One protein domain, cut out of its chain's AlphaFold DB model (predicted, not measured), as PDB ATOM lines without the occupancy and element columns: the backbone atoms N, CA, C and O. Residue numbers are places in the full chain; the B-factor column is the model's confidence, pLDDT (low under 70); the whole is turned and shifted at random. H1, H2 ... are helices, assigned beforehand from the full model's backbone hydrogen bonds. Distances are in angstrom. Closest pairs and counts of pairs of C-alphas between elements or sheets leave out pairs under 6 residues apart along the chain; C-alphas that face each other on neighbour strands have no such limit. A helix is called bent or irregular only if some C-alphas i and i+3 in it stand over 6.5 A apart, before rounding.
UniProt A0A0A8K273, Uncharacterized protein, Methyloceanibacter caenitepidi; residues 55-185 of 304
ATOM      1  N   SER A  55      11.762  94.208   4.742       82.38
ATOM      2  CA  SER A  55      12.765  95.256   4.984       82.38
ATOM      3  C   SER A  55      14.179  94.669   5.086       82.38
ATOM      4  O   SER A  55      14.369  93.577   5.622       82.38
ATOM      5  N   GLU A  56      15.195  95.426   4.669       78.50
ATOM      6  CA  GLU A  56      16.590  94.960   4.654       78.50
ATOM      7  C   GLU A  56      17.072  94.455   6.032       78.50
ATOM      8  O   GLU A  56      17.783  93.455   6.134       78.50
ATOM      9  N   LYS A  57      16.620  95.097   7.120       80.38
ATOM     10  CA  LYS A  57      16.905  94.671   8.498       80.38
ATOM     11  C   LYS A  57      16.229  93.342   8.854       80.38
ATOM     12  O   LYS A  57      16.826  92.552   9.583       80.38
ATOM     13  N   ALA A  58      15.016  93.097   8.358       79.19
ATOM     14  CA  ALA A  58      14.312  91.831   8.550       79.19
ATOM     15  C   ALA A  58      14.964  90.707   7.731       79.19
ATOM     16  O   ALA A  58      15.241  89.656   8.297       79.19
ATOM     17  N   ASN A  59      15.314  90.954   6.464       82.81
ATOM     18  CA  ASN A  59      15.976  89.959   5.614       82.81
ATOM     19  C   ASN A  59      17.355  89.547   6.173       82.81
ATOM     20  O   ASN A  59      17.638  88.360   6.305       82.81
ATOM     21  N   ARG A  60      18.181  90.502   6.636       82.19
ATOM     22  CA  ARG A  60      19.449  90.183   7.332       82.19
ATOM     23  C   ARG A  60      19.237  89.315   8.582       82.19
ATOM     24  O   ARG A  60      20.038  88.422   8.840       82.19
ATOM     25  N   ARG A  61      18.167  89.567   9.350       82.25
ATOM     26  CA  ARG A  61      17.821  88.767  10.539       82.25
ATOM     27  C   ARG A  61      17.350  87.364  10.156       82.25
ATOM     28  O   ARG A  61      17.793  86.406  10.777       82.25
ATOM     29  N   PHE A  62      16.513  87.255   9.125       84.56
ATOM     30  CA  PHE A  62      16.046  85.986   8.574       84.56
ATOM     31  C   PHE A  62      17.236  85.121   8.145       84.56
ATOM     32  O   PHE A  62      17.429  84.069   8.732       84.56
ATOM     33  N   VAL A  63      18.126  85.628   7.279       84.69
ATOM     34  CA  VAL A  63      19.362  84.927   6.864       84.69
ATOM     35  C   VAL A  63      20.187  84.433   8.062       84.69
ATOM     36  O   VAL A  63      20.650  83.295   8.051       84.69
ATOM     37  N   SER A  64      20.357  85.252   9.111       84.81
ATOM     38  CA  SER A  64      21.106  84.826  10.304       84.81
ATOM     39  C   SER A  64      20.412  83.721  11.108       84.81
ATOM     40  O   SER A  64      21.094  82.866  11.660       84.81
ATOM     41  N   LEU A  65      19.076  83.720  11.159       85.75
ATOM     42  CA  LEU A  65      18.291  82.703  11.861       85.75
ATOM     43  C   LEU A  65      18.207  81.405  11.050       85.75
ATOM     44  O   LEU A  65      18.354  80.338  11.635       85.75
ATOM     45  N   THR A  66      18.064  81.482   9.721       87.94
ATOM     46  CA  THR A  66      18.151  80.323   8.820       87.94
ATOM     47  C   THR A  66      19.514  79.645   8.967       87.94
ATOM     48  O   THR A  66      19.566  78.460   9.265       87.94
ATOM     49  N   HIS A  67      20.623  80.399   8.911       87.94
ATOM     50  CA  HIS A  67      21.959  79.822   9.109       87.94
ATOM     51  C   HIS A  67      22.118  79.157  10.485       87.94
ATOM     52  O   HIS A  67      22.662  78.062  10.566       87.94
ATOM     53  N   GLN A  68      21.631  79.784  11.562       88.62
ATOM     54  CA  GLN A  68      21.676  79.196  12.909       88.62
ATOM     55  C   GLN A  68      20.822  77.925  13.018       88.62
ATOM     56  O   GLN A  68      21.257  76.959  13.641       88.62
ATOM     57  N   ARG A  69      19.638  77.894  12.388       89.69
ATOM     58  CA  ARG A  69      18.787  76.698  12.288       89.69
ATOM     59  C   ARG A  69      19.509  75.582  11.533       89.69
ATOM     60  O   ARG A  69      19.507  74.452  12.000       89.69
ATOM     61  N   ASP A  70      20.136  75.886  10.403       89.06
ATOM     62  CA  ASP A  70      20.785  74.893   9.538       89.06
ATOM     63  C   ASP A  70      22.070  74.337  10.160       89.06
ATOM     64  O   ASP A  70      22.377  73.154  10.027       89.06
ATOM     65  N   GLU A  71      22.816  75.186  10.864       90.31
ATOM     66  CA  GLU A  71      23.978  74.805  11.663       90.31
ATOM     67  C   GLU A  71      23.552  73.888  12.819       90.31
ATOM     68  O   GLU A  71      24.081  72.783  12.941       90.31
ATOM     69  N   ALA A  72      22.504  74.256  13.566       87.56
ATOM     70  CA  ALA A  72      21.928  73.408  14.610       87.56
ATOM     71  C   ALA A  72      21.359  72.081  14.066       87.56
ATOM     72  O   ALA A  72      21.575  71.041  14.685       87.56
ATOM     73  N   LYS A  73      20.686  72.079  12.903       90.19
ATOM     74  CA  LYS A  73      20.202  70.856  12.231       90.19
ATOM     75  C   LYS A  73      21.363  69.932  11.847       90.19
ATOM     76  O   LYS A  73      21.301  68.738  12.116       90.19
ATOM     77  N   ARG A  74      22.463  70.465  11.305       89.00
ATOM     78  CA  ARG A  74      23.663  69.661  10.996       89.00
ATOM     79  C   ARG A  74      24.337  69.111  12.251       89.00
ATOM     80  O   ARG A  74      24.798  67.969  12.244       89.00
ATOM     81  N   GLU A  75      24.395  69.891  13.330       87.62
ATOM     82  CA  GLU A  75      24.902  69.406  14.615       87.62
ATOM     83  C   GLU A  75      24.030  68.262  15.152       87.62
ATOM     84  O   GLU A  75      24.568  67.193  15.453       87.62
ATOM     85  N   THR A  76      22.702  68.418  15.197       86.62
ATOM     86  CA  THR A  76      21.794  67.364  15.680       86.62
ATOM     87  C   THR A  76      21.806  66.127  14.786       86.62
ATOM     88  O   THR A  76      21.900  65.022  15.316       86.62
ATOM     89  N   GLU A  77      21.825  66.267  13.458       89.94
ATOM     90  CA  GLU A  77      22.000  65.151  12.513       89.94
ATOM     91  C   GLU A  77      23.313  64.392  12.748       89.94
ATOM     92  O   GLU A  77      23.328  63.159  12.737       89.94
ATOM     93  N   SER A  78      24.415  65.100  13.026       91.31
ATOM     94  CA  SER A  78      25.715  64.475  13.314       91.31
ATOM     95  C   SER A  78      25.762  63.753  14.670       91.31
ATOM     96  O   SER A  78      26.515  62.788  14.845       91.31
ATOM     97  N   LEU A  79      24.951  64.204  15.634       91.25
ATOM     98  CA  LEU A  79      24.860  63.644  16.981       91.25
ATOM     99  C   LEU A  79      23.833  62.509  17.081       91.25
ATOM    100  O   LEU A  79      24.058  61.572  17.846       91.25
ATOM    101  N   LYS A  80      22.763  62.533  16.279       91.31
ATOM    102  CA  LYS A  80      21.696  61.521  16.240       91.31
ATOM    103  C   LYS A  80      22.205  60.067  16.194       91.31
ATOM    104  O   LYS A  80      21.809  59.303  17.072       91.31
ATOM    105  N   PRO A  81      23.139  59.657  15.306       92.12
ATOM    106  CA  PRO A  81      23.638  58.279  15.303       92.12
ATOM    107  C   PRO A  81      24.454  57.919  16.556       92.12
ATOM    108  O   PRO A  81      24.545  56.742  16.900       92.12
ATOM    109  N   ARG A  82      25.047  58.900  17.253       88.12
ATOM    110  CA  ARG A  82      25.733  58.674  18.538       88.12
ATOM    111  C   ARG A  82      24.733  58.543  19.684       88.12
ATOM    112  O   ARG A  82      24.926  57.678  20.532       88.12
ATOM    113  N   ALA A  83      23.673  59.353  19.679       89.94
ATOM    114  CA  ALA A  83      22.564  59.240  20.621       89.94
ATOM    115  C   ALA A  83      21.885  57.869  20.494       89.94
ATOM    116  O   ALA A  83      21.838  57.135  21.469       89.94
ATOM    117  N   GLU A  84      21.528  57.432  19.280       91.69
ATOM    118  CA  GLU A  84      20.949  56.098  19.063       91.69
ATOM    119  C   GLU A  84      21.855  54.950  19.540       91.69
ATOM    120  O   GLU A  84      21.368  53.946  20.058       91.69
ATOM    121  N   GLN A  85      23.176  55.057  19.361       89.25
ATOM    122  CA  GLN A  85      24.123  54.060  19.878       89.25
ATOM    123  C   GLN A  85      24.183  54.073  21.409       89.25
ATOM    124  O   GLN A  85      24.260  53.011  22.028       89.25
ATOM    125  N   TRP A  86      24.122  55.261  22.013       89.31
ATOM    126  CA  TRP A  86      24.074  55.430  23.460       89.31
ATOM    127  C   TRP A  86      22.768  54.899  24.059       89.31
ATOM    128  O   TRP A  86      22.816  54.198  25.064       89.31
ATOM    129  N   ASP A  87      21.627  55.148  23.420       90.19
ATOM    130  CA  ASP A  87      20.314  54.663  23.853       90.19
ATOM    131  C   ASP A  87      20.228  53.137  23.758       90.19
ATOM    132  O   ASP A  87      19.745  52.487  24.682       90.19
ATOM    133  N   ARG A  88      20.780  52.532  22.694       91.50
ATOM    134  CA  ARG A  88      20.896  51.065  22.568       91.50
ATOM    135  C   ARG A  88      21.795  50.463  23.650       91.50
ATOM    136  O   ARG A  88      21.445  49.432  24.218       91.50
ATOM    137  N   LEU A  89      22.935  51.093  23.950       89.25
ATOM    138  CA  LEU A  89      23.823  50.656  25.032       89.25
ATOM    139  C   LEU A  89      23.134  50.787  26.397       89.25
ATOM    140  O   LEU A  89      23.091  49.829  27.160       89.25
ATOM    141  N   THR A  90      22.561  51.951  26.687       87.44
ATOM    142  CA  THR A  90      21.859  52.250  27.942       87.44
ATOM    143  C   THR A  90      20.659  51.319  28.138       87.44
ATOM    144  O   THR A  90      20.492  50.762  29.220       87.44
ATOM    145  N   GLY A  91      19.883  51.060  27.079       88.25
ATOM    146  CA  GLY A  91      18.808  50.069  27.061       88.25
ATOM    147  C   GLY A  91      19.307  48.666  27.399       88.25
ATOM    148  O   GLY A  91      18.818  48.068  28.353       88.25
ATOM    149  N   PHE A  92      20.353  48.182  26.718       90.50
ATOM    150  CA  PHE A  92      20.965  46.881  27.012       90.50
ATOM    151  C   PHE A  92      21.433  46.761  28.474       90.50
ATOM    152  O   PHE A  92      21.208  45.728  29.107       90.50
ATOM    153  N   LEU A  93      22.054  47.806  29.031       89.25
ATOM    154  CA  LEU A  93      22.493  47.821  30.430       89.25
ATOM    155  C   LEU A  93      21.307  47.751  31.403       89.25
ATOM    156  O   LEU A  93      21.345  46.964  32.349       89.25
ATOM    157  N   HIS A  94      20.237  48.510  31.149       84.94
ATOM    158  CA  HIS A  94      19.022  48.473  31.966       84.94
ATOM    159  C   HIS A  94      18.268  47.137  31.870       84.94
ATOM    160  O   HIS A  94      17.832  46.623  32.897       84.94
ATOM    161  N   GLU A  95      18.137  46.560  30.673       86.75
ATOM    162  CA  GLU A  95      17.463  45.273  30.441       86.75
ATOM    163  C   GLU A  95      18.172  44.100  31.131       86.75
ATOM    164  O   GLU A  95      17.516  43.169  31.604       86.75
ATOM    165  N   ASN A  96      19.504  44.148  31.213       86.69
ATOM    166  CA  ASN A  96      20.328  43.083  31.790       86.69
ATOM    167  C   ASN A  96      20.715  43.334  33.259       86.69
ATOM    168  O   ASN A  96      21.558  42.618  33.795       86.69
ATOM    169  N   ASP A  97      20.104  44.327  33.919       82.50
ATOM    170  CA  ASP A  97      20.380  44.704  35.314       82.50
ATOM    171  C   ASP A  97      21.849  45.111  35.601       82.50
ATOM    172  O   ASP A  97      22.262  45.136  36.764       82.50
ATOM    173  N   ILE A  98      22.621  45.472  34.566       87.62
ATOM    174  CA  ILE A  98      24.063  45.745  34.660       87.62
ATOM    175  C   ILE A  98      24.298  47.145  35.232       87.62
ATOM    176  O   ILE A  98      23.838  48.150  34.685       87.62
ATOM    177  N   THR A  99      25.056  47.235  36.322       86.00
ATOM    178  CA  THR A  99      25.371  48.522  36.958       86.00
ATOM    179  C   THR A  99      26.525  49.244  36.258       86.00
ATOM    180  O   THR A  99      27.439  48.624  35.714       86.00
ATOM    181  N   SER A 100      26.563  50.579  36.325       82.69
ATOM    182  CA  SER A 100      27.671  51.369  35.758       82.69
ATOM    183  C   SER A 100      29.043  50.971  36.322       82.69
ATOM    184  O   SER A 100      30.057  51.108  35.643       82.69
ATOM    185  N   GLN A 101      29.086  50.456  37.557       84.94
ATOM    186  CA  GLN A 101      30.308  49.939  38.169       84.94
ATOM    187  C   GLN A 101      30.732  48.597  37.555       84.94
ATOM    188  O   GLN A 101      31.911  48.419  37.266       84.94
ATOM    189  N   GLU A 102      29.795  47.687  37.278       84.88
ATOM    190  CA  GLU A 102      30.075  46.438  36.551       84.88
ATOM    191  C   GLU A 102      30.587  46.710  35.129       84.88
ATOM    192  O   GLU A 102      31.565  46.092  34.709       84.88
ATOM    193  N   VAL A 103      30.004  47.687  34.417       89.19
ATOM    194  CA  VAL A 103      30.501  48.127  33.098       89.19
ATOM    195  C   VAL A 103      31.926  48.660  33.194       89.19
ATOM    196  O   VAL A 103      32.788  48.244  32.423       89.19
ATOM    197  N   ASN A 104      32.197  49.552  34.151       88.25
ATOM    198  CA  ASN A 104      33.532  50.114  34.344       88.25
ATOM    199  C   ASN A 104      34.560  49.024  34.676       88.25
ATOM    200  O   ASN A 104      35.628  49.009  34.070       88.25
ATOM    201  N   ASN A 105      34.219  48.075  35.552       86.56
ATOM    202  CA  ASN A 105      35.083  46.942  35.887       86.56
ATOM    203  C   ASN A 105      35.344  46.048  34.659       86.56
ATOM    204  O   ASN A 105      36.486  45.677  34.397       86.56
ATOM    205  N   ALA A 106      34.316  45.733  33.863       87.44
ATOM    206  CA  ALA A 106      34.456  44.928  32.649       87.44
ATOM    207  C   ALA A 106      35.320  45.625  31.579       87.44
ATOM    208  O   ALA A 106      36.175  44.993  30.947       87.44
ATOM    209  N   LEU A 107      35.147  46.940  31.402       90.75
ATOM    210  CA  LEU A 107      35.978  47.759  30.519       90.75
ATOM    211  C   LEU A 107      37.414  47.895  31.044       90.75
ATOM    212  O   LEU A 107      38.349  47.859  30.246       90.75
ATOM    213  N   GLU A 108      37.619  47.994  32.359       89.06
ATOM    214  CA  GLU A 108      38.949  48.032  32.972       89.06
ATOM    215  C   GLU A 108      39.693  46.704  32.795       89.06
ATOM    216  O   GLU A 108      40.828  46.714  32.317       89.06
ATOM    217  N   ILE A 109      39.048  45.563  33.066       88.75
ATOM    218  CA  ILE A 109      39.601  44.227  32.786       88.75
ATOM    219  C   ILE A 109      39.978  44.117  31.302       88.75
ATOM    220  O   ILE A 109      41.105  43.741  30.973       88.75
ATOM    221  N   THR A 110      39.080  44.522  30.398       89.56
ATOM    222  CA  THR A 110      39.336  44.513  28.946       89.56
ATOM    223  C   THR A 110      40.524  45.411  28.574       89.56
ATOM    224  O   THR A 110      41.384  45.011  27.787       89.56
ATOM    225  N   ARG A 111      40.637  46.602  29.179       94.12
ATOM    226  CA  ARG A 111      41.772  47.518  28.988       94.12
ATOM    227  C   ARG A 111      43.082  46.898  29.469       94.12
ATOM    228  O   ARG A 111      44.082  47.006  28.764       94.12
ATOM    229  N   LEU A 112      43.095  46.267  30.644       90.88
ATOM    230  CA  LEU A 112      44.281  45.631  31.224       90.88
ATOM    231  C   LEU A 112      44.751  44.445  30.368       90.88
ATOM    232  O   LEU A 112      45.940  44.359  30.065       90.88
ATOM    233  N   ILE A 113      43.825  43.603  29.891       90.50
ATOM    234  CA  ILE A 113      44.118  42.498  28.961       90.50
ATOM    235  C   ILE A 113      44.720  43.027  27.652       90.50
ATOM    236  O   ILE A 113      45.771  42.548  27.224       90.50
ATOM    237  N   ASN A 114      44.108  44.052  27.047       91.94
ATOM    238  CA  ASN A 114      44.607  44.666  25.809       91.94
ATOM    239  C   ASN A 114      45.955  45.387  25.998       91.94
ATOM    240  O   ASN A 114      46.736  45.482  25.055       91.94
ATOM    241  N   SER A 115      46.243  45.859  27.214       91.31
ATOM    242  CA  SER A 115      47.526  46.474  27.592       91.31
ATOM    243  C   SER A 115      48.589  45.450  28.018       91.31
ATOM    244  O   SER A 115      49.677  45.849  28.421       91.31
ATOM    245  N   GLN A 116      48.285  44.146  27.945       89.25
ATOM    246  CA  GLN A 116      49.141  43.025  28.374       89.25
ATOM    247  C   GLN A 116      49.489  43.013  29.880       89.25
ATOM    248  O   GLN A 116      50.386  42.294  30.319       89.25
ATOM    249  N   ASP A 117      48.736  43.753  30.698       88.00
ATOM    250  CA  ASP A 117      48.953  43.940  32.139       88.00
ATOM    251  C   ASP A 117      48.252  42.815  32.946       88.00
ATOM    252  O   ASP A 117      47.435  43.045  33.843       88.00
ATOM    253  N   TYR A 118      48.548  41.556  32.590       87.06
ATOM    254  CA  TYR A 118      47.805  40.368  33.041       87.06
ATOM    255  C   TYR A 118      47.765  40.177  34.565       87.06
ATOM    256  O   TYR A 118      46.779  39.659  35.082       87.06
ATOM    257  N   GLY A 119      48.799  40.615  35.294       87.56
ATOM    258  CA  GLY A 119      48.834  40.524  36.760       87.56
ATOM    259  C   GLY A 119      47.696  41.310  37.419       87.56
ATOM    260  O   GLY A 119      46.930  40.750  38.196       87.56
ATOM    261  N   LYS A 120      47.510  42.575  37.018       88.00
ATOM    262  CA  LYS A 120      46.411  43.423  37.511       88.00
ATOM    263  C   LYS A 120      45.052  42.946  37.006       88.00
ATOM    264  O   LYS A 120      44.064  43.027  37.727       88.00
ATOM    265  N   ALA A 121      44.990  42.423  35.778       86.12
ATOM    266  CA  ALA A 121      43.758  41.831  35.259       86.12
ATOM    267  C   ALA A 121      43.289  40.652  36.135       86.12
ATOM    268  O   ALA A 121      42.097  40.539  36.401       86.12
ATOM    269  N   LEU A 122      44.214  39.817  36.627       86.69
ATOM    270  CA  LEU A 122      43.907  38.730  37.563       86.69
ATOM    271  C   LEU A 122      43.503  39.234  38.958       86.69
ATOM    272  O   LEU A 122      42.595  38.656  39.545       86.69
ATOM    273  N   GLU A 123      44.111  40.309  39.468       89.25
ATOM    274  CA  GLU A 123      43.705  40.929  40.745       89.25
ATOM    275  C   GLU A 123      42.248  41.423  40.711       89.25
ATOM    276  O   GLU A 123      41.503  41.200  41.663       89.25
ATOM    277  N   VAL A 124      41.813  42.039  39.603       86.25
ATOM    278  CA  VAL A 124      40.424  42.511  39.433       86.25
ATOM    279  C   VAL A 124      39.461  41.357  39.116       86.25
ATOM    280  O   VAL A 124      38.320  41.358  39.576       86.25
ATOM    281  N   LEU A 125      39.901  40.354  38.348       88.12
ATOM    282  CA  LEU A 125      39.067  39.209  37.963       88.12
ATOM    283  C   LEU A 125      38.877  38.192  39.101       88.12
ATOM    284  O   LEU A 125      37.839  37.537  39.143       88.12
ATOM    285  N   GLY A 126      39.843  38.057  40.014       87.19
ATOM    286  CA  GLY A 126      39.839  37.074  41.105       87.19
ATOM    287  C   GLY A 126      38.553  37.077  41.943       87.19
ATOM    288  O   GLY A 126      37.870  36.054  41.968       87.19
ATOM    289  N   PRO A 127      38.149  38.214  42.545       87.44
ATOM    290  CA  PRO A 127      36.914  38.302  43.329       87.44
ATOM    291  C   PRO A 127      35.651  37.955  42.527       87.44
ATOM    292  O   PRO A 127      34.753  37.287  43.035       87.44
ATOM    293  N   ILE A 128      35.594  38.362  41.252       86.31
ATOM    294  CA  ILE A 128      34.468  38.065  40.351       86.31
ATOM    295  C   ILE A 128      34.412  36.558  40.058       86.31
ATOM    296  O   ILE A 128      33.342  35.952  40.082       86.31
ATOM    297  N   TYR A 129      35.567  35.937  39.807       87.62
ATOM    298  CA  TYR A 129      35.672  34.497  39.599       87.62
ATOM    299  C   TYR A 129      35.268  33.711  40.850       87.62
ATOM    300  O   TYR A 129      34.502  32.759  40.730       87.62
ATOM    301  N   GLU A 130      35.722  34.114  42.039       86.81
ATOM    302  CA  GLU A 130      35.348  33.480  43.310       86.81
ATOM    303  C   GLU A 130      33.838  33.560  43.563       86.81
ATOM    304  O   GLU A 130      33.217  32.547  43.895       86.81
ATOM    305  N   GLU A 131      33.219  34.719  43.327       85.38
ATOM    306  CA  GLU A 131      31.769  34.883  43.452       85.38
ATOM    307  C   GLU A 131      30.999  33.987  42.463       85.38
ATOM    308  O   GLU A 131      30.054  33.292  42.852       85.38
ATOM    309  N   VAL A 132      31.411  33.953  41.191       86.25
ATOM    310  CA  VAL A 132      30.793  33.092  40.170       86.25
ATOM    311  C   VAL A 132      31.002  31.609  40.494       86.25
ATOM    312  O   VAL A 132      30.063  30.823  40.372       86.25
ATOM    313  N   ALA A 133      32.187  31.212  40.962       84.25
ATOM    314  CA  ALA A 133      32.511  29.834  41.324       84.25
ATOM    315  C   ALA A 133      31.742  29.356  42.570       84.25
ATOM    316  O   ALA A 133      31.302  28.202  42.610       84.25
ATOM    317  N   ALA A 134      31.522  30.231  43.556       83.94
ATOM    318  CA  ALA A 134      30.669  29.959  44.712       83.94
ATOM    319  C   ALA A 134      29.192  29.817  44.303       83.94
ATOM    320  O   ALA A 134      28.538  28.834  44.663       83.94
ATOM    321  N   ARG A 135      28.673  30.741  43.478       82.00
ATOM    322  CA  ARG A 135      27.298  30.678  42.942       82.00
ATOM    323  C   ARG A 135      27.065  29.428  42.080       82.00
ATOM    324  O   ARG A 135      26.012  28.805  42.179       82.00
ATOM    325  N   ALA A 136      28.062  29.017  41.295       83.12
ATOM    326  CA  ALA A 136      28.045  27.794  40.490       83.12
ATOM    327  C   ALA A 136      28.276  26.499  41.302       83.12
ATOM    328  O   ALA A 136      28.254  25.410  40.727       83.12
ATOM    329  N   GLY A 137      28.523  26.587  42.615       78.12
ATOM    330  CA  GLY A 137      28.777  25.429  43.482       78.12
ATOM    331  C   GLY A 137      30.100  24.700  43.213       78.12
ATOM    332  O   GLY A 137      30.259  23.551  43.627       78.12
ATOM    333  N   GLN A 138      31.050  25.341  42.521       81.69
ATOM    334  CA  GLN A 138      32.418  24.830  42.375       81.69
ATOM    335  C   GLN A 138      33.198  24.986  43.686       81.69
ATOM    336  O   GLN A 138      33.946  24.086  44.069       81.69
ATOM    337  N   VAL A 139      32.970  26.097  44.393       83.81
ATOM    338  CA  VAL A 139      33.448  26.337  45.758       83.81
ATOM    339  C   VAL A 139      32.282  26.119  46.720       83.81
ATOM    340  O   VAL A 139      31.220  26.715  46.554       83.81
ATOM    341  N   LEU A 140      32.465  25.252  47.718       84.12
ATOM    342  CA  LEU A 140      31.466  25.034  48.767       84.12
ATOM    343  C   LEU A 140      31.594  26.121  49.853       84.12
ATOM    344  O   LEU A 140      32.716  26.397  50.279       84.12
ATOM    345  N   PRO A 141      30.482  26.670  50.370       86.31
ATOM    346  CA  PRO A 141      30.439  27.417  51.627       86.31
ATOM    347  C   PRO A 141      31.054  26.644  52.803       86.31
ATOM    348  O   PRO A 141      30.968  25.418  52.855       86.31
ATOM    349  N   GLU A 142      31.657  27.359  53.755       88.25
ATOM    350  CA  GLU A 142      32.423  26.778  54.873       88.25
ATOM    351  C   GLU A 142      31.590  25.822  55.751       88.25
ATOM    352  O   GLU A 142      32.081  24.764  56.145       88.25
ATOM    353  N   ASP A 143      30.301  26.115  55.965       91.12
ATOM    354  CA  ASP A 143      29.380  25.233  56.699       91.12
ATOM    355  C   ASP A 143      29.161  23.892  55.976       91.12
ATOM    356  O   ASP A 143      29.192  22.825  56.589       91.12
ATOM    357  N   LEU A 144      29.013  23.931  54.648       89.44
ATOM    358  CA  LEU A 144      28.867  22.737  53.819       89.44
ATOM    359  C   LEU A 144      30.191  21.973  53.665       89.44
ATOM    360  O   LEU A 144      30.170  20.745  53.578       89.44
ATOM    361  N   GLN A 145      31.340  22.661  53.680       91.31
ATOM    362  CA  GLN A 145      32.648  22.003  53.761       91.31
ATOM    363  C   GLN A 145      32.799  21.233  55.080       91.31
ATOM    364  O   GLN A 145      33.238  20.080  55.069       91.31
ATOM    365  N   GLU A 146      32.408  21.830  56.210       93.00
ATOM    366  CA  GLU A 146      32.458  21.156  57.508       93.00
ATOM    367  C   GLU A 146      31.477  19.977  57.590       93.00
ATOM    368  O   GLU A 146      31.863  18.901  58.052       93.00
ATOM    369  N   ASP A 147      30.251  20.105  57.084       91.44
ATOM    370  CA  ASP A 147      29.284  19.000  57.092       91.44
ATOM    371  C   ASP A 147      29.715  17.812  56.211       91.44
ATOM    372  O   ASP A 147      29.466  16.659  56.581       91.44
ATOM    373  N   VAL A 148      30.425  18.058  55.100       93.31
ATOM    374  CA  VAL A 148      31.087  17.001  54.308       93.31
ATOM    375  C   VAL A 148      32.269  16.398  55.077       93.31
ATOM    376  O   VAL A 148      32.389  15.175  55.157       93.31
ATOM    377  N   ARG A 149      33.121  17.228  55.698       93.75
ATOM    378  CA  ARG A 149      34.281  16.792  56.504       93.75
ATOM    379  C   ARG A 149      33.877  15.920  57.697       93.75
ATOM    380  O   ARG A 149      34.593  14.987  58.047       93.75
ATOM    381  N   LEU A 150      32.737  16.225  58.315       94.81
ATOM    382  CA  LEU A 150      32.142  15.472  59.421       94.81
ATOM    383  C   LEU A 150      31.297  14.272  58.951       94.81
ATOM    384  O   LEU A 150      30.753  13.554  59.788       94.81
ATOM    385  N   GLY A 151      31.170  14.048  57.638       92.38
ATOM    386  CA  GLY A 151      30.428  12.923  57.062       92.38
ATOM    387  C   GLY A 151      28.906  13.000  57.230       92.38
ATOM    388  O   GLY A 151      28.233  11.983  57.079       92.38
ATOM    389  N   LYS A 152      28.348  14.179  57.546       94.31
ATOM    390  CA  LYS A 152      26.893  14.376  57.695       94.31
ATOM    391  C   LYS A 152      26.173  14.375  56.345       94.31
ATOM    392  O   LYS A 152      25.023  13.950  56.266       94.31
ATOM    393  N   ILE A 153      26.842  14.865  55.298       93.94
ATOM    394  CA  ILE A 153      26.334  14.940  53.921       93.94
ATOM    395  C   ILE A 153      27.409  14.488  52.925       93.94
ATOM    396  O   ILE A 153      28.606  14.569  53.201       93.94
ATOM    397  N   THR A 154      26.993  14.023  51.746       93.44
ATOM    398  CA  THR A 154      27.916  13.708  50.646       93.44
ATOM    399  C   THR A 154      28.347  14.977  49.907       93.44
ATOM    400  O   THR A 154      27.615  15.969  49.882       93.44
ATOM    401  N   LEU A 155      29.517  14.938  49.260       88.81
ATOM    402  CA  LEU A 155      30.043  16.063  48.475       88.81
ATOM    403  C   LEU A 155      29.066  16.522  47.381       88.81
ATOM    404  O   LEU A 155      28.863  17.720  47.203       88.81
ATOM    405  N   ASP A 156      28.437  15.583  46.676       90.06
ATOM    406  CA  ASP A 156      27.492  15.906  45.603       90.06
ATOM    407  C   ASP A 156      26.236  16.587  46.158       90.06
ATOM    408  O   ASP A 156      25.805  17.617  45.640       90.06
ATOM    409  N   ARG A 157      25.714  16.101  47.294       90.62
ATOM    410  CA  ARG A 157      24.563  16.724  47.956       90.62
ATOM    411  C   ARG A 157      24.890  18.110  48.515       90.62
ATOM    412  O   ARG A 157      24.034  18.993  48.501       90.62
ATOM    413  N   ALA A 158      26.120  18.316  48.978       89.12
ATOM    414  CA  ALA A 158      26.606  19.621  49.412       89.12
ATOM    415  C   ALA A 158      26.698  20.619  48.241       89.12
ATOM    416  O   ALA A 158      26.279  21.765  48.388       89.12
ATOM    417  N   LYS A 159      27.155  20.183  47.058       90.19
ATOM    418  CA  LYS A 159      27.157  21.010  45.838       90.19
ATOM    419  C   LYS A 159      25.744  21.389  45.396       90.19
ATOM    420  O   LYS A 159      25.482  22.569  45.179       90.19
ATOM    421  N   GLU A 160      24.824  20.424  45.329       90.12
ATOM    422  CA  GLU A 160      23.405  20.685  45.029       90.12
ATOM    423  C   GLU A 160      22.806  21.725  45.987       90.12
ATOM    424  O   GLU A 160      22.151  22.673  45.553       90.12
ATOM    425  N   LEU A 161      23.058  21.572  47.292       91.56
ATOM    426  CA  LEU A 161      22.561  22.483  48.319       91.56
ATOM    427  C   LEU A 161      23.203  23.877  48.222       91.56
ATOM    428  O   LEU A 161      22.511  24.872  48.427       91.56
ATOM    429  N   SER A 162      24.487  23.960  47.865       90.62
ATOM    430  CA  SER A 162      25.185  25.224  47.605       90.62
ATOM    431  C   SER A 162      24.544  25.992  46.448       90.62
ATOM    432  O   SER A 162      24.161  27.149  46.616       90.62
ATOM    433  N   VAL A 163      24.345  25.333  45.300       90.44
ATOM    434  CA  VAL A 163      23.700  25.934  44.118       90.44
ATOM    435  C   VAL A 163      22.256  26.339  44.429       90.44
ATOM    436  O   VAL A 163      21.833  27.441  44.084       90.44
ATOM    437  N   ALA A 164      21.498  25.496  45.138       91.19
ATOM    438  CA  ALA A 164      20.129  25.812  45.539       91.19
ATOM    439  C   ALA A 164      20.053  27.057  46.446       91.19
ATOM    440  O   ALA A 164      19.211  27.928  46.221       91.19
ATOM    441  N   ARG A 165      20.954  27.177  47.433       91.00
ATOM    442  CA  ARG A 165      21.056  28.360  48.306       91.00
ATOM    443  C   ARG A 165      21.470  29.613  47.530       91.00
ATOM    444  O   ARG A 165      20.856  30.660  47.722       91.00
ATOM    445  N   ALA A 166      22.455  29.512  46.636       88.56
ATOM    446  CA  ALA A 166      22.906  30.631  45.809       88.56
ATOM    447  C   ALA A 166      21.789  31.155  44.888       88.56
ATOM    448  O   ALA A 166      21.552  32.361  44.826       88.56
ATOM    449  N   ASN A 167      21.044  30.254  44.240       90.12
ATOM    450  CA  ASN A 167      19.902  30.609  43.395       90.12
ATOM    451  C   ASN A 167      18.761  31.257  44.196       90.12
ATOM    452  O   ASN A 167      18.165  32.233  43.736       90.12
ATOM    453  N   ALA A 168      18.473  30.760  45.404       91.88
ATOM    454  CA  ALA A 168      17.483  31.365  46.295       91.88
ATOM    455  C   ALA A 168      17.892  32.791  46.714       91.88
ATOM    456  O   ALA A 168      17.098  33.720  46.568       91.88
ATOM    457  N   ALA A 169      19.146  32.985  47.139       89.12
ATOM    458  CA  ALA A 169      19.679  34.295  47.514       89.12
ATOM    459  C   ALA A 169      19.664  35.293  46.340       89.12
ATOM    460  O   ALA A 169      19.226  36.431  46.503       89.12
ATOM    461  N   ALA A 170      20.063  34.863  45.138       87.81
ATOM    462  CA  ALA A 170      20.012  35.694  43.935       87.81
ATOM    463  C   ALA A 170      18.571  36.084  43.550       87.81
ATOM    464  O   ALA A 170      18.318  37.226  43.168       87.81
ATOM    465  N   THR A 171      17.612  35.162  43.698       90.81
ATOM    466  CA  THR A 171      16.186  35.423  43.436       90.81
ATOM    467  C   THR A 171      15.615  36.439  44.429       90.81
ATOM    468  O   THR A 171      14.918  37.374  44.026       90.81
ATOM    469  N   GLN A 172      15.954  36.304  45.715       92.50
ATOM    470  CA  GLN A 172      15.561  37.259  46.751       92.50
ATOM    471  C   GLN A 172      16.156  38.647  46.473       92.50
ATOM    472  O   GLN A 172      15.407  39.617  46.384       92.50
ATOM    473  N   GLN A 173      17.467  38.740  46.224       89.94
ATOM    474  CA  GLN A 173      18.135  40.009  45.917       89.94
ATOM    475  C   GLN A 173      17.545  40.691  44.669       89.94
ATOM    476  O   GLN A 173      17.386  41.912  44.650       89.94
ATOM    477  N   ARG A 174      17.187  39.923  43.629       87.81
ATOM    478  CA  ARG A 174      16.519  40.465  42.435       87.81
ATOM    479  C   ARG A 174      15.135  41.023  42.763       87.81
ATOM    480  O   ARG A 174      14.792  42.101  42.290       87.81
ATOM    481  N   THR A 175      14.372  40.319  43.599       91.69
ATOM    482  CA  THR A 175      13.042  40.757  44.054       91.69
ATOM    483  C   THR A 175      13.139  42.054  44.859       91.69
ATOM    484  O   THR A 175      12.422  43.006  44.572       91.69
ATOM    485  N   GLU A 176      14.077  42.132  45.805       91.56
ATOM    486  CA  GLU A 176      14.314  43.323  46.630       91.56
ATOM    487  C   GLU A 176      14.718  44.540  45.783       91.56
ATOM    488  O   GLU A 176      14.132  45.613  45.936       91.56
ATOM    489  N   ARG A 177      15.654  44.370  44.832       88.06
ATOM    490  CA  ARG A 177      16.040  45.429  43.877       88.06
ATOM    491  C   ARG A 177      14.858  45.889  43.019       88.06
ATOM    492  O   ARG A 177      14.715  47.085  42.775       88.06
ATOM    493  N   GLN A 178      14.011  44.961  42.571       89.25
ATOM    494  CA  GLN A 178      12.823  45.285  41.783       89.25
ATOM    495  C   GLN A 178      11.820  46.107  42.607       89.25
ATOM    496  O   GLN A 178      11.417  47.181  42.175       89.25
ATOM    497  N   THR A 179      11.501  45.675  43.833       92.75
ATOM    498  CA  THR A 179      10.603  46.414  44.739       92.75
ATOM    499  C   THR A 179      11.126  47.816  45.071       92.75
ATOM    500  O   THR A 179      10.335  48.758  45.126       92.75
ATOM    501  N   GLN A 180      12.441  47.987  45.254       90.31
ATOM    502  CA  GLN A 180      13.050  49.308  45.463       90.31
ATOM    503  C   GLN A 180      12.838  50.224  44.250       90.31
ATOM    504  O   GLN A 180      12.287  51.312  44.404       90.31
ATOM    505  N   ARG A 181      13.173  49.759  43.038       87.62
ATOM    506  CA  ARG A 181      12.975  50.531  41.796       87.62
ATOM    507  C   ARG A 181      11.513  50.889  41.542       87.62
ATOM    508  O   ARG A 181      11.231  51.997  41.097       87.62
ATOM    509  N   ASP A 182      10.592  49.965  41.799       90.88
ATOM    510  CA  ASP A 182       9.163  50.215  41.608       90.88
ATOM    511  C   ASP A 182       8.650  51.246  42.625       90.88
ATOM    512  O   ASP A 182       7.895  52.140  42.254       90.88
ATOM    513  N   THR A 183       9.148  51.216  43.868       92.44
ATOM    514  CA  THR A 183       8.850  52.239  44.888       92.44
ATOM    515  C   THR A 183       9.388  53.620  44.492       92.44
ATOM    516  O   THR A 183       8.670  54.613  44.610       92.44
ATOM    517  N   GLU A 184      10.623  53.698  43.983       89.88
ATOM    518  CA  GLU A 184      11.226  54.951  43.501       89.88
ATOM    519  C   GLU A 184      10.464  55.539  42.303       89.88
ATOM    520  O   GLU A 184      10.232  56.749  42.252       89.88
ATOM    521  N   LYS A 185      10.033  54.696  41.354       90.50
ATOM    522  CA  LYS A 185       9.185  55.113  40.223       90.50
ATOM    523  C   LYS A 185       7.834  55.636  40.696       90.50
ATOM    524  O   LYS A 185       7.428  56.717  40.275       90.50
TER     525      LYS A 185
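This is residues 55 to 185 of the 304 residues of an uncharacterized protein of Methyloceanibacter caenitepidi (UniProt A0A0A8K273). What does this model look like? It is a long, open chain of helices: the bent helix H1 makes a long arm, and residues 55 to 89, of which 56 to 89 belong to H1, stick out free; H2 and H3 then make a V. From the far end of H3 the helical hairpin of H4 and H5 folds the chain back, and the end of H5, residues 179 to 185, sticks out too. How is it made up? The 131 printed residues have five named helices, H1 to H5 in order, and no named strand; the class is all helix. The whole is extended, with a radius of gyration of the C-alphas of 26.9 A and spans of 99 by 44 by 17 A, the arm adding much of the length.

Where does the first helix run? H1, residues 56 to 95, starts with C-alpha 56 at (16.590, 94.960, 4.654). By its hydrogen bonds it was assigned as one helix, but it is bent: C-alphas 78 and 81 are 6.8 A apart, between arms H1a, residues 56 to 78, 33.0 A long, and H1b, residues 81 to 95, 20.9 A long. What follows? H2 is residues 100 to 114, H3 residues 118 to 135 and H4 residues 142 to 149. H5, residues 155 to 185, is 45.0 A long and ends with C-alpha 185 at (9.185, 55.113, 40.223).

How do the arms of H1 stand? They are at a steep tilt of 44 degrees; H1a touches no helix, and H1b is near H2. What do H2 and H3 do? They touch at a steep tilt of 47 degrees, opposite ways, H3 with residues 118 to 125 alone; the closest C-alphas, of Ile 109 and Ala 121, are 5.4 A apart. H3 has a kink of 44 degrees near residue 125 and is only just irregular, with C-alphas 124 and 127 6.7 A apart. What does H5 touch? It touches H3 about perpendicular, at 81 degrees, with the closest C-alphas, of Arg 135 and Ala 166, 5.2 A apart. H4 and H5 form a hairpin, a shallow tilt of 15 degrees, opposite ways, with the closest C-alphas, of Leu 144 and Ala 158, 5.9 A apart. Are the helix backbones complete? Every O i to N i+4 pair is within hydrogen-bond range in H1a, H1b, H2, H4 and H5, and 12 of 14 are in H3.

How large is it? The two C-alphas farthest apart, of Ser 55 and Gly 151, are 99.0 A apart. Are there cuts or long links? The printed part has no cut and no long link; H3 to H4 is a short link, and the other links are tight. Is confidence low anywhere? The mean pLDDT of the printed part is 88.4, and no printed residue is under 70.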